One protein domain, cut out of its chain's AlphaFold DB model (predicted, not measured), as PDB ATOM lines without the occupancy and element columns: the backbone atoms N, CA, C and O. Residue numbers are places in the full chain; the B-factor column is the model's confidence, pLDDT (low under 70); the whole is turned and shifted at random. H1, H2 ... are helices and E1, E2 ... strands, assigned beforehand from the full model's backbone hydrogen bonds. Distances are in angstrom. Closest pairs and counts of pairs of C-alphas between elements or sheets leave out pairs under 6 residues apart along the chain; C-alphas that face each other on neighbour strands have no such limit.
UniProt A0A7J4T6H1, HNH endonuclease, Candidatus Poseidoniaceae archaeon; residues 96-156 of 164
ATOM      1  N   ARG A  96      33.710 -20.872  36.972       65.19
ATOM      2  CA  ARG A  96      34.910 -21.600  36.536       65.19
ATOM      3  C   ARG A  96      35.741 -20.651  35.690       65.19
ATOM      4  O   ARG A  96      35.431 -20.441  34.520       65.19
ATOM      5  N   LYS A  97      36.792 -20.084  36.275       73.75
ATOM      6  CA  LYS A  97      37.716 -19.228  35.536       73.75
ATOM      7  C   LYS A  97      38.859 -20.050  34.951       73.75
ATOM      8  O   LYS A  97      39.544 -20.781  35.664       73.75
ATOM      9  N   SER A  98      39.053 -19.939  33.640       74.25
ATOM     10  CA  SER A  98      40.244 -20.467  32.978       74.25
ATOM     11  C   SER A  98      41.454 -19.623  33.361       74.25
ATOM     12  O   SER A  98      41.394 -18.396  33.289       74.25
ATOM     13  N   ILE A  99      42.558 -20.277  33.707       81.94
ATOM     14  CA  ILE A  99      43.811 -19.605  34.045       81.94
ATOM     15  C   ILE A  99      44.344 -18.872  32.813       81.94
ATOM     16  O   ILE A  99      44.666 -19.488  31.799       81.94
ATOM     17  N   SER A 100      44.421 -17.546  32.916       75.31
ATOM     18  CA  SER A 100      44.900 -16.656  31.849       75.31
ATOM     19  C   SER A 100      46.391 -16.313  31.968       75.31
ATOM     20  O   SER A 100      46.978 -15.767  31.035       75.31
ATOM     21  N   ARG A 101      47.014 -16.631  33.111       74.44
ATOM     22  CA  ARG A 101      48.400 -16.292  33.459       74.44
ATOM     23  C   ARG A 101      49.137 -17.519  33.984       74.44
ATOM     24  O   ARG A 101      48.566 -18.328  34.699       74.44
ATOM     25  N   GLY A 102      50.422 -17.638  33.661       77.12
ATOM     26  CA  GLY A 102      51.278 -18.730  34.128       77.12
ATOM     27  C   GLY A 102      51.850 -19.569  32.989       77.12
ATOM     28  O   GLY A 102      51.348 -19.573  31.866       77.12
ATOM     29  N   ARG A 103      52.945 -20.273  33.282       83.88
ATOM     30  CA  ARG A 103      53.622 -21.160  32.335       83.88
ATOM     31  C   ARG A 103      53.519 -22.589  32.835       83.88
ATOM     32  O   ARG A 103      53.813 -22.868  33.993       83.88
ATOM     33  N   LYS A 104      53.127 -23.489  31.938       87.75
ATOM     34  CA  LYS A 104      53.113 -24.920  32.223       87.75
ATOM     35  C   LYS A 104      54.544 -25.408  32.445       87.75
ATOM     36  O   LYS A 104      55.402 -25.182  31.592       87.75
ATOM     37  N   ALA A 105      54.784 -26.050  33.580       90.12
ATOM     38  CA  ALA A 105      56.025 -26.766  33.834       90.12
ATOM     39  C   ALA A 105      56.096 -28.050  32.985       90.12
ATOM     40  O   ALA A 105      55.112 -28.458  32.362       90.12
ATOM     41  N   ASN A 106      57.266 -28.688  32.974       94.44
ATOM     42  CA  ASN A 106      57.495 -29.936  32.237       94.44
ATOM     43  C   ASN A 106      57.061 -31.188  33.019       94.44
ATOM     44  O   ASN A 106      57.102 -32.290  32.477       94.44
ATOM     45  N   GLU A 107      56.661 -31.029  34.280       93.69
ATOM     46  CA  GLU A 107      56.248 -32.115  35.165       93.69
ATOM     47  C   GLU A 107      55.212 -31.647  36.189       93.69
ATOM     48  O   GLU A 107      54.975 -30.449  36.372       93.69
ATOM     49  N   CYS A 108      54.547 -32.620  36.809       93.31
ATOM     50  CA  CYS A 108      53.591 -32.399  37.880       93.31
ATOM     51  C   CYS A 108      54.292 -31.835  39.120       93.31
ATOM     52  O   CYS A 108      55.316 -32.350  39.546       93.31
ATOM     53  N   ALA A 109      53.695 -30.824  39.746       91.69
ATOM     54  CA  ALA A 109      54.219 -30.235  40.972       91.69
ATOM     55  C   ALA A 109      53.963 -31.091  42.230       91.69
ATOM     56  O   ALA A 109      54.446 -30.730  43.300       91.69
ATOM     57  N   TRP A 110      53.190 -32.187  42.139       91.12
ATOM     58  CA  TRP A 110      52.840 -33.009  43.307       91.12
ATOM     59  C   TRP A 110      54.035 -33.786  43.868       91.12
ATOM     60  O   TRP A 110      54.655 -34.513  43.094       91.12
ATOM     61  N   PRO A 111      54.349 -33.705  45.185       88.81
ATOM     62  CA  PRO A 111      55.444 -34.458  45.793       88.81
ATOM     63  C   PRO A 111      55.390 -35.954  45.469       88.81
ATOM     64  O   PRO A 111      54.400 -36.623  45.750       88.81
ATOM     65  N   GLY A 112      56.454 -36.479  44.861       89.19
ATOM     66  CA  GLY A 112      56.520 -37.878  44.420       89.19
ATOM     67  C   GLY A 112      55.794 -38.175  43.099       89.19
ATOM     68  O   GLY A 112      55.782 -39.315  42.652       89.19
ATOM     69  N   CYS A 113      55.196 -37.184  42.429       91.88
ATOM     70  CA  CYS A 113      54.577 -37.370  41.118       91.88
ATOM     71  C   CYS A 113      55.505 -36.914  39.987       91.88
ATOM     72  O   CYS A 113      55.605 -35.732  39.682       91.88
ATOM     73  N   ASN A 114      56.079 -37.876  39.268       92.31
ATOM     74  CA  ASN A 114      56.984 -37.612  38.143       92.31
ATOM     75  C   ASN A 114      56.277 -37.563  36.773       92.31
ATOM     76  O   ASN A 114      56.908 -37.735  35.729       92.31
ATOM     77  N   ASN A 115      54.949 -37.384  36.743       94.19
ATOM     78  CA  ASN A 115      54.194 -37.409  35.490       94.19
ATOM     79  C   ASN A 115      54.471 -36.146  34.653       94.19
ATOM     80  O   ASN A 115      54.395 -35.029  35.161       94.19
ATOM     81  N   LYS A 116      54.745 -36.337  33.358       96.00
ATOM     82  CA  LYS A 116      55.062 -35.283  32.373       96.00
ATOM     83  C   LYS A 116      53.993 -35.130  31.286       96.00
ATOM     84  O   LYS A 116      54.131 -34.327  30.368       96.00
ATOM     85  N   THR A 117      52.921 -35.910  31.384       94.38
ATOM     86  CA  THR A 117      51.821 -35.969  30.414       94.38
ATOM     87  C   THR A 117      50.517 -35.492  31.048       94.38
ATOM     88  O   THR A 117      50.406 -35.423  32.275       94.38
ATOM     89  N   ASP A 118      49.547 -35.095  30.217       93.06
ATOM     90  CA  ASP A 118      48.226 -34.607  30.652       93.06
ATOM     91  C   ASP A 118      48.283 -33.543  31.757       93.06
ATOM     92  O   ASP A 118      47.456 -33.494  32.672       93.06
ATOM     93  N   LEU A 119      49.307 -32.693  31.675       94.81
ATOM     94  CA  LEU A 119      49.511 -31.602  32.608       94.81
ATOM     95  C   LEU A 119      48.413 -30.541  32.411       94.81
ATOM     96  O   LEU A 119      47.927 -30.316  31.300       94.81
ATOM     97  N   GLN A 120      48.050 -29.842  33.472       92.81
ATOM     98  CA  GLN A 120      47.047 -28.787  33.503       92.81
ATOM     99  C   GLN A 120      47.563 -27.674  34.407       92.81
ATOM    100  O   GLN A 120      48.246 -27.948  35.393       92.81
ATOM    101  N   LEU A 121      47.261 -26.428  34.053       92.19
ATOM    102  CA  LEU A 121      47.410 -25.338  35.007       92.19
ATOM    103  C   LEU A 121      46.231 -25.401  35.974       92.19
ATOM    104  O   LEU A 121      45.098 -25.622  35.543       92.19
ATOM    105  N   ASP A 122      46.514 -25.205  37.252       90.12
ATOM    106  CA  ASP A 122      45.509 -25.104  38.301       90.12
ATOM    107  C   ASP A 122      45.919 -24.041  39.327       90.12
ATOM    108  O   ASP A 122      47.103 -23.723  39.466       90.12
ATOM    109  N   HIS A 123      44.945 -23.482  40.040       87.25
ATOM    110  CA  HIS A 123      45.233 -22.554  41.127       87.25
ATOM    111  C   HIS A 123      45.613 -23.346  42.384       87.25
ATOM    112  O   HIS A 123      44.871 -24.241  42.784       87.25
ATOM    113  N   LYS A 124      46.726 -23.013  43.043       84.88
ATOM    114  CA  LYS A 124      47.110 -23.564  44.354       84.88
ATOM    115  C   LYS A 124      45.991 -23.327  45.360       84.88
ATOM    116  O   LYS A 124      45.456 -24.286  45.910       84.88
ATOM    117  N   PHE A 125      45.580 -22.071  45.496       80.75
ATOM    118  CA  PHE A 125      44.377 -21.662  46.197       80.75
ATOM    119  C   PHE A 125      43.217 -21.507  45.205       80.75
ATOM    120  O   PHE A 125      43.325 -20.673  44.301       80.75
ATOM    121  N   PRO A 126      42.122 -22.283  45.331       82.81
ATOM    122  CA  PRO A 126      41.057 -22.251  44.348       82.81
ATOM    123  C   PRO A 126      40.443 -20.868  44.153       82.81
ATOM    124  O   PRO A 126      40.099 -20.180  45.112       82.81
ATOM    125  N   TYR A 127      40.244 -20.505  42.885       83.06
ATOM    126  CA  TYR A 127      39.640 -19.231  42.506       83.06
ATOM    127  C   TYR A 127      38.289 -19.014  43.186       83.06
ATOM    128  O   TYR A 127      38.062 -17.959  43.739       83.06
ATOM    129  N   SER A 128      37.423 -20.028  43.258       77.00
ATOM    130  CA  SER A 128      36.102 -19.887  43.888       77.00
ATOM    131  C   SER A 128      36.135 -19.594  45.393       77.00
ATOM    132  O   SER A 128      35.083 -19.454  45.994       77.00
ATOM    133  N   LEU A 129      37.305 -19.618  46.027       74.62
ATOM    134  CA  LEU A 129      37.470 -19.330  47.448       74.62
ATOM    135  C   LEU A 129      38.216 -18.009  47.670       74.62
ATOM    136  O   LEU A 129      38.701 -17.774  48.767       74.62
ATOM    137  N   GLY A 130      38.345 -17.157  46.646       75.31
ATOM    138  CA  GLY A 130      39.104 -15.908  46.740       75.31
ATOM    139  C   GLY A 130      40.529 -15.985  46.203       75.31
ATOM    140  O   GLY A 130      41.315 -15.059  46.412       75.31
ATOM    141  N   GLY A 131      40.895 -17.082  45.534       78.56
ATOM    142  CA  GLY A 131      42.210 -17.247  44.923       78.56
ATOM    143  C   GLY A 131      42.508 -16.212  43.842       78.56
ATOM    144  O   GLY A 131      41.685 -15.950  42.969       78.56
ATOM    145  N   GLY A 132      43.714 -15.642  43.880       80.75
ATOM    146  CA  GLY A 132      44.210 -14.717  42.859       80.75
ATOM    147  C   GLY A 132      44.673 -15.418  41.575       80.75
ATOM    148  O   GLY A 132      44.888 -16.628  41.551       80.75
ATOM    149  N   GLU A 133      44.864 -14.641  40.507       84.56
ATOM    150  CA  GLU A 133      45.444 -15.097  39.225       84.56
ATOM    151  C   GLU A 133      46.936 -14.744  39.088       84.56
ATOM    152  O   GLU A 133      47.494 -14.718  37.985       84.56
ATOM    153  N   ASP A 134      47.586 -14.377  40.187       85.00
ATOM    154  CA  ASP A 134      49.027 -14.167  40.219       85.00
ATOM    155  C   ASP A 134      49.771 -15.484  39.963       85.00
ATOM    156  O   ASP A 134      49.303 -16.570  40.297       85.00
ATOM    157  N   SER A 135      50.956 -15.394  39.358       84.69
ATOM    158  CA  SER A 135      51.749 -16.576  39.008       84.69
ATOM    159  C   SER A 135      52.162 -17.411  40.221       84.69
ATOM    160  O   SER A 135      52.432 -18.598  40.062       84.69
ATOM    161  N   GLU A 136      52.216 -16.820  41.418       83.00
ATOM    162  CA  GLU A 136      52.564 -17.528  42.653       83.00
ATOM    163  C   GLU A 136      51.455 -18.500  43.070       83.00
ATOM    164  O   GLU A 136      51.755 -19.586  43.584       83.00
ATOM    165  N   ASN A 137      50.198 -18.146  42.781       83.75
ATOM    166  CA  ASN A 137      49.022 -18.979  42.988       83.75
ATOM    167  C   ASN A 137      48.768 -19.995  41.861       83.75
ATOM    168  O   ASN A 137      47.823 -20.770  41.957       83.75
ATOM    169  N   ILE A 138      49.579 -20.049  40.804       87.94
ATOM    170  CA  ILE A 138      49.407 -21.024  39.715       87.94
ATOM    171  C   ILE A 138      50.403 -22.177  39.862       87.94
ATOM    172  O   ILE A 138      51.562 -21.995  40.230       87.94
ATOM    173  N   GLN A 139      49.951 -23.392  39.562       90.50
ATOM    174  CA  GLN A 139      50.767 -24.604  39.558       90.50
ATOM    175  C   GLN A 139      50.443 -25.498  38.362       90.50
ATOM    176  O   GLN A 139      49.398 -25.366  37.729       90.50
ATOM    177  N   THR A 140      51.354 -26.422  38.053       92.69
ATOM    178  CA  THR A 140      51.171 -27.427  36.999       92.69
ATOM    179  C   THR A 140      50.924 -28.792  37.625       92.69
ATOM    180  O   THR A 140      51.776 -29.288  38.352       92.69
ATOM    181  N   LEU A 141      49.790 -29.423  37.324       93.62
ATOM    182  CA  LEU A 141      49.429 -30.747  37.837       93.62
ATOM    183  C   LEU A 141      49.057 -31.694  36.710       93.62
ATOM    184  O   LEU A 141      48.425 -31.283  35.743       93.62
ATOM    185  N   CYS A 142      49.382 -32.977  36.841       94.50
ATOM    186  CA  CYS A 142      48.772 -33.982  35.973       94.50
ATOM    187  C   CYS A 142      47.277 -34.136  36.301       94.50
ATOM    188  O   CYS A 142      46.841 -33.852  37.420       94.50
ATOM    189  N   LYS A 143      46.490 -34.640  35.345       94.06
ATOM    190  CA  LYS A 143      45.039 -34.853  35.495       94.06
ATOM    191  C   LYS A 143      44.642 -35.593  36.782       94.06
ATOM    192  O   LYS A 143      43.618 -35.269  37.381       94.06
ATOM    193  N   TRP A 144      45.428 -36.581  37.211       92.88
ATOM    194  CA  TRP A 144      45.157 -37.357  38.425       92.88
ATOM    195  C   TRP A 144      45.362 -36.528  39.700       92.88
ATOM    196  O   TRP A 144      44.435 -36.400  40.498       92.88
ATOM    197  N   CYS A 145      46.523 -35.884  39.839       92.69
ATOM    198  CA  CYS A 145      46.824 -34.982  40.954       92.69
ATOM    199  C   CYS A 145      45.841 -33.807  41.024       92.69
ATOM    200  O   CYS A 145      45.357 -33.469  42.101       92.69
ATOM    201  N   ASN A 146      45.488 -33.228  39.873       91.69
ATOM    202  CA  ASN A 146      44.504 -32.151  39.796       91.69
ATOM    203  C   ASN A 146      43.124 -32.604  40.303       91.69
ATOM    204  O   ASN A 146      42.444 -31.881  41.028       91.69
ATOM    205  N   ARG A 147      42.720 -33.842  39.985       90.62
ATOM    206  CA  ARG A 147      41.465 -34.424  40.478       90.62
ATOM    207  C   ARG A 147      41.480 -34.665  41.987       90.62
ATOM    208  O   ARG A 147      40.449 -34.460  42.618       90.62
ATOM    209  N   ILE A 148      42.609 -35.104  42.544       90.12
ATOM    210  CA  ILE A 148      42.770 -35.302  43.994       90.12
ATOM    211  C   ILE A 148      42.704 -33.971  44.731       90.12
ATOM    212  O   ILE A 148      41.992 -33.869  45.726       90.12
ATOM    213  N   LYS A 149      43.410 -32.949  44.232       88.44
ATOM    214  CA  LYS A 149      43.334 -31.599  44.795       88.44
ATOM    215  C   LYS A 149      41.897 -31.082  44.776       88.44
ATOM    216  O   LYS A 149      41.388 -30.587  45.780       88.44
ATOM    217  N   GLY A 150      41.260 -31.166  43.609       87.56
ATOM    218  CA  GLY A 150      39.934 -30.616  43.382       87.56
ATOM    219  C   GLY A 150      39.840 -29.139  43.779       87.56
ATOM    220  O   GLY A 150      40.777 -28.353  43.625       87.56
ATOM    221  N   ASN A 151      38.684 -28.770  44.325       82.62
ATOM    222  CA  ASN A 151      38.416 -27.420  44.812       82.62
ATOM    223  C   ASN A 151      38.758 -27.256  46.303       82.62
ATOM    224  O   ASN A 151      38.083 -26.512  47.007       82.62
ATOM    225  N   ASN A 152      39.748 -28.007  46.802       83.56
ATOM    226  CA  ASN A 152      40.130 -27.980  48.205       83.56
ATOM    227  C   ASN A 152      41.354 -27.069  48.409       83.56
ATOM    228  O   ASN A 152      42.428 -27.358  47.874       83.56
ATOM    229  N   PRO A 153      41.216 -25.986  49.187       77.00
ATOM    230  CA  PRO A 153      42.297 -25.051  49.454       77.00
ATOM    231  C   PRO A 153      43.401 -25.587  50.362       77.00
ATOM    232  O   PRO A 153      44.432 -24.943  50.465       77.00
ATOM    233  N   LEU A 154      43.188 -26.708  51.047       83.94
ATOM    234  CA  LEU A 154      44.156 -27.295  51.978       83.94
ATOM    235  C   LEU A 154      44.862 -28.511  51.375       83.94
ATOM    236  O   LEU A 154      45.843 -28.999  51.927       83.94
ATOM    237  N   MET A 155      44.444 -28.934  50.179       84.31
ATOM    238  CA  MET A 155      45.177 -29.884  49.341       84.31
ATOM    239  C   MET A 155      46.263 -29.157  48.532       84.31
ATOM    240  O   MET A 155      46.368 -29.318  47.313       84.31
ATOM    241  N   ILE A 156      47.039 -28.303  49.209       71.00
ATOM    242  CA  ILE A 156      48.158 -27.570  48.613       71.00
ATOM    243  C   ILE A 156      49.380 -28.476  48.582       71.00
ATOM    244  O   ILE A 156      49.604 -29.343  49.422       71.00
TER     245      ILE A 156
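This is residues 96 to 156 of the 164 residues of the protein "HNH endonuclease" of Candidatus Poseidoniaceae archaeon (UniProt A0A7J4T6H1). This domain has little regular structure: a small hairpin of two strands, E1 and E2, with the short helix H1 folding back near E1, and long loops making most of the rest. The 61 printed residues hold E1, E2 and H1 in that order, the sheet E1 - E2 being antiparallel; the class is mixed, with only 17 residues in named elements. The whole is compact, with a radius of gyration of the C-alphas of 10.7 A and spans of 29 by 22 by 18 A.

Pass residues 96 to 118, which hold no named element, and find C-alpha 119 at (49.511, -31.602, 32.608); there E1, residues 119 to 123, begins and runs 13.1 A. E2, residues 138 to 142, runs 13.5 A. H1, residues 143 to 149, runs 10.0 A to C-alpha 149 at (43.334, -31.599, 44.795).

Look between E1 and E2, an antiparallel hairpin at 144 degrees: N 120 and O 141 are 2.7 A apart, within hydrogen-bond range. The closest C-alphas of E1 and H1, Leu 119 and Lys 143, are 6.2 A apart. In H1 every O i to N i+4 pair is within hydrogen-bond range.

The farthest C-alphas, Asn 114 and Gly 130, are 29.4 A apart. The printed part has no cut; the link E1 to E2 is long, and residue 96 is under pLDDT 70.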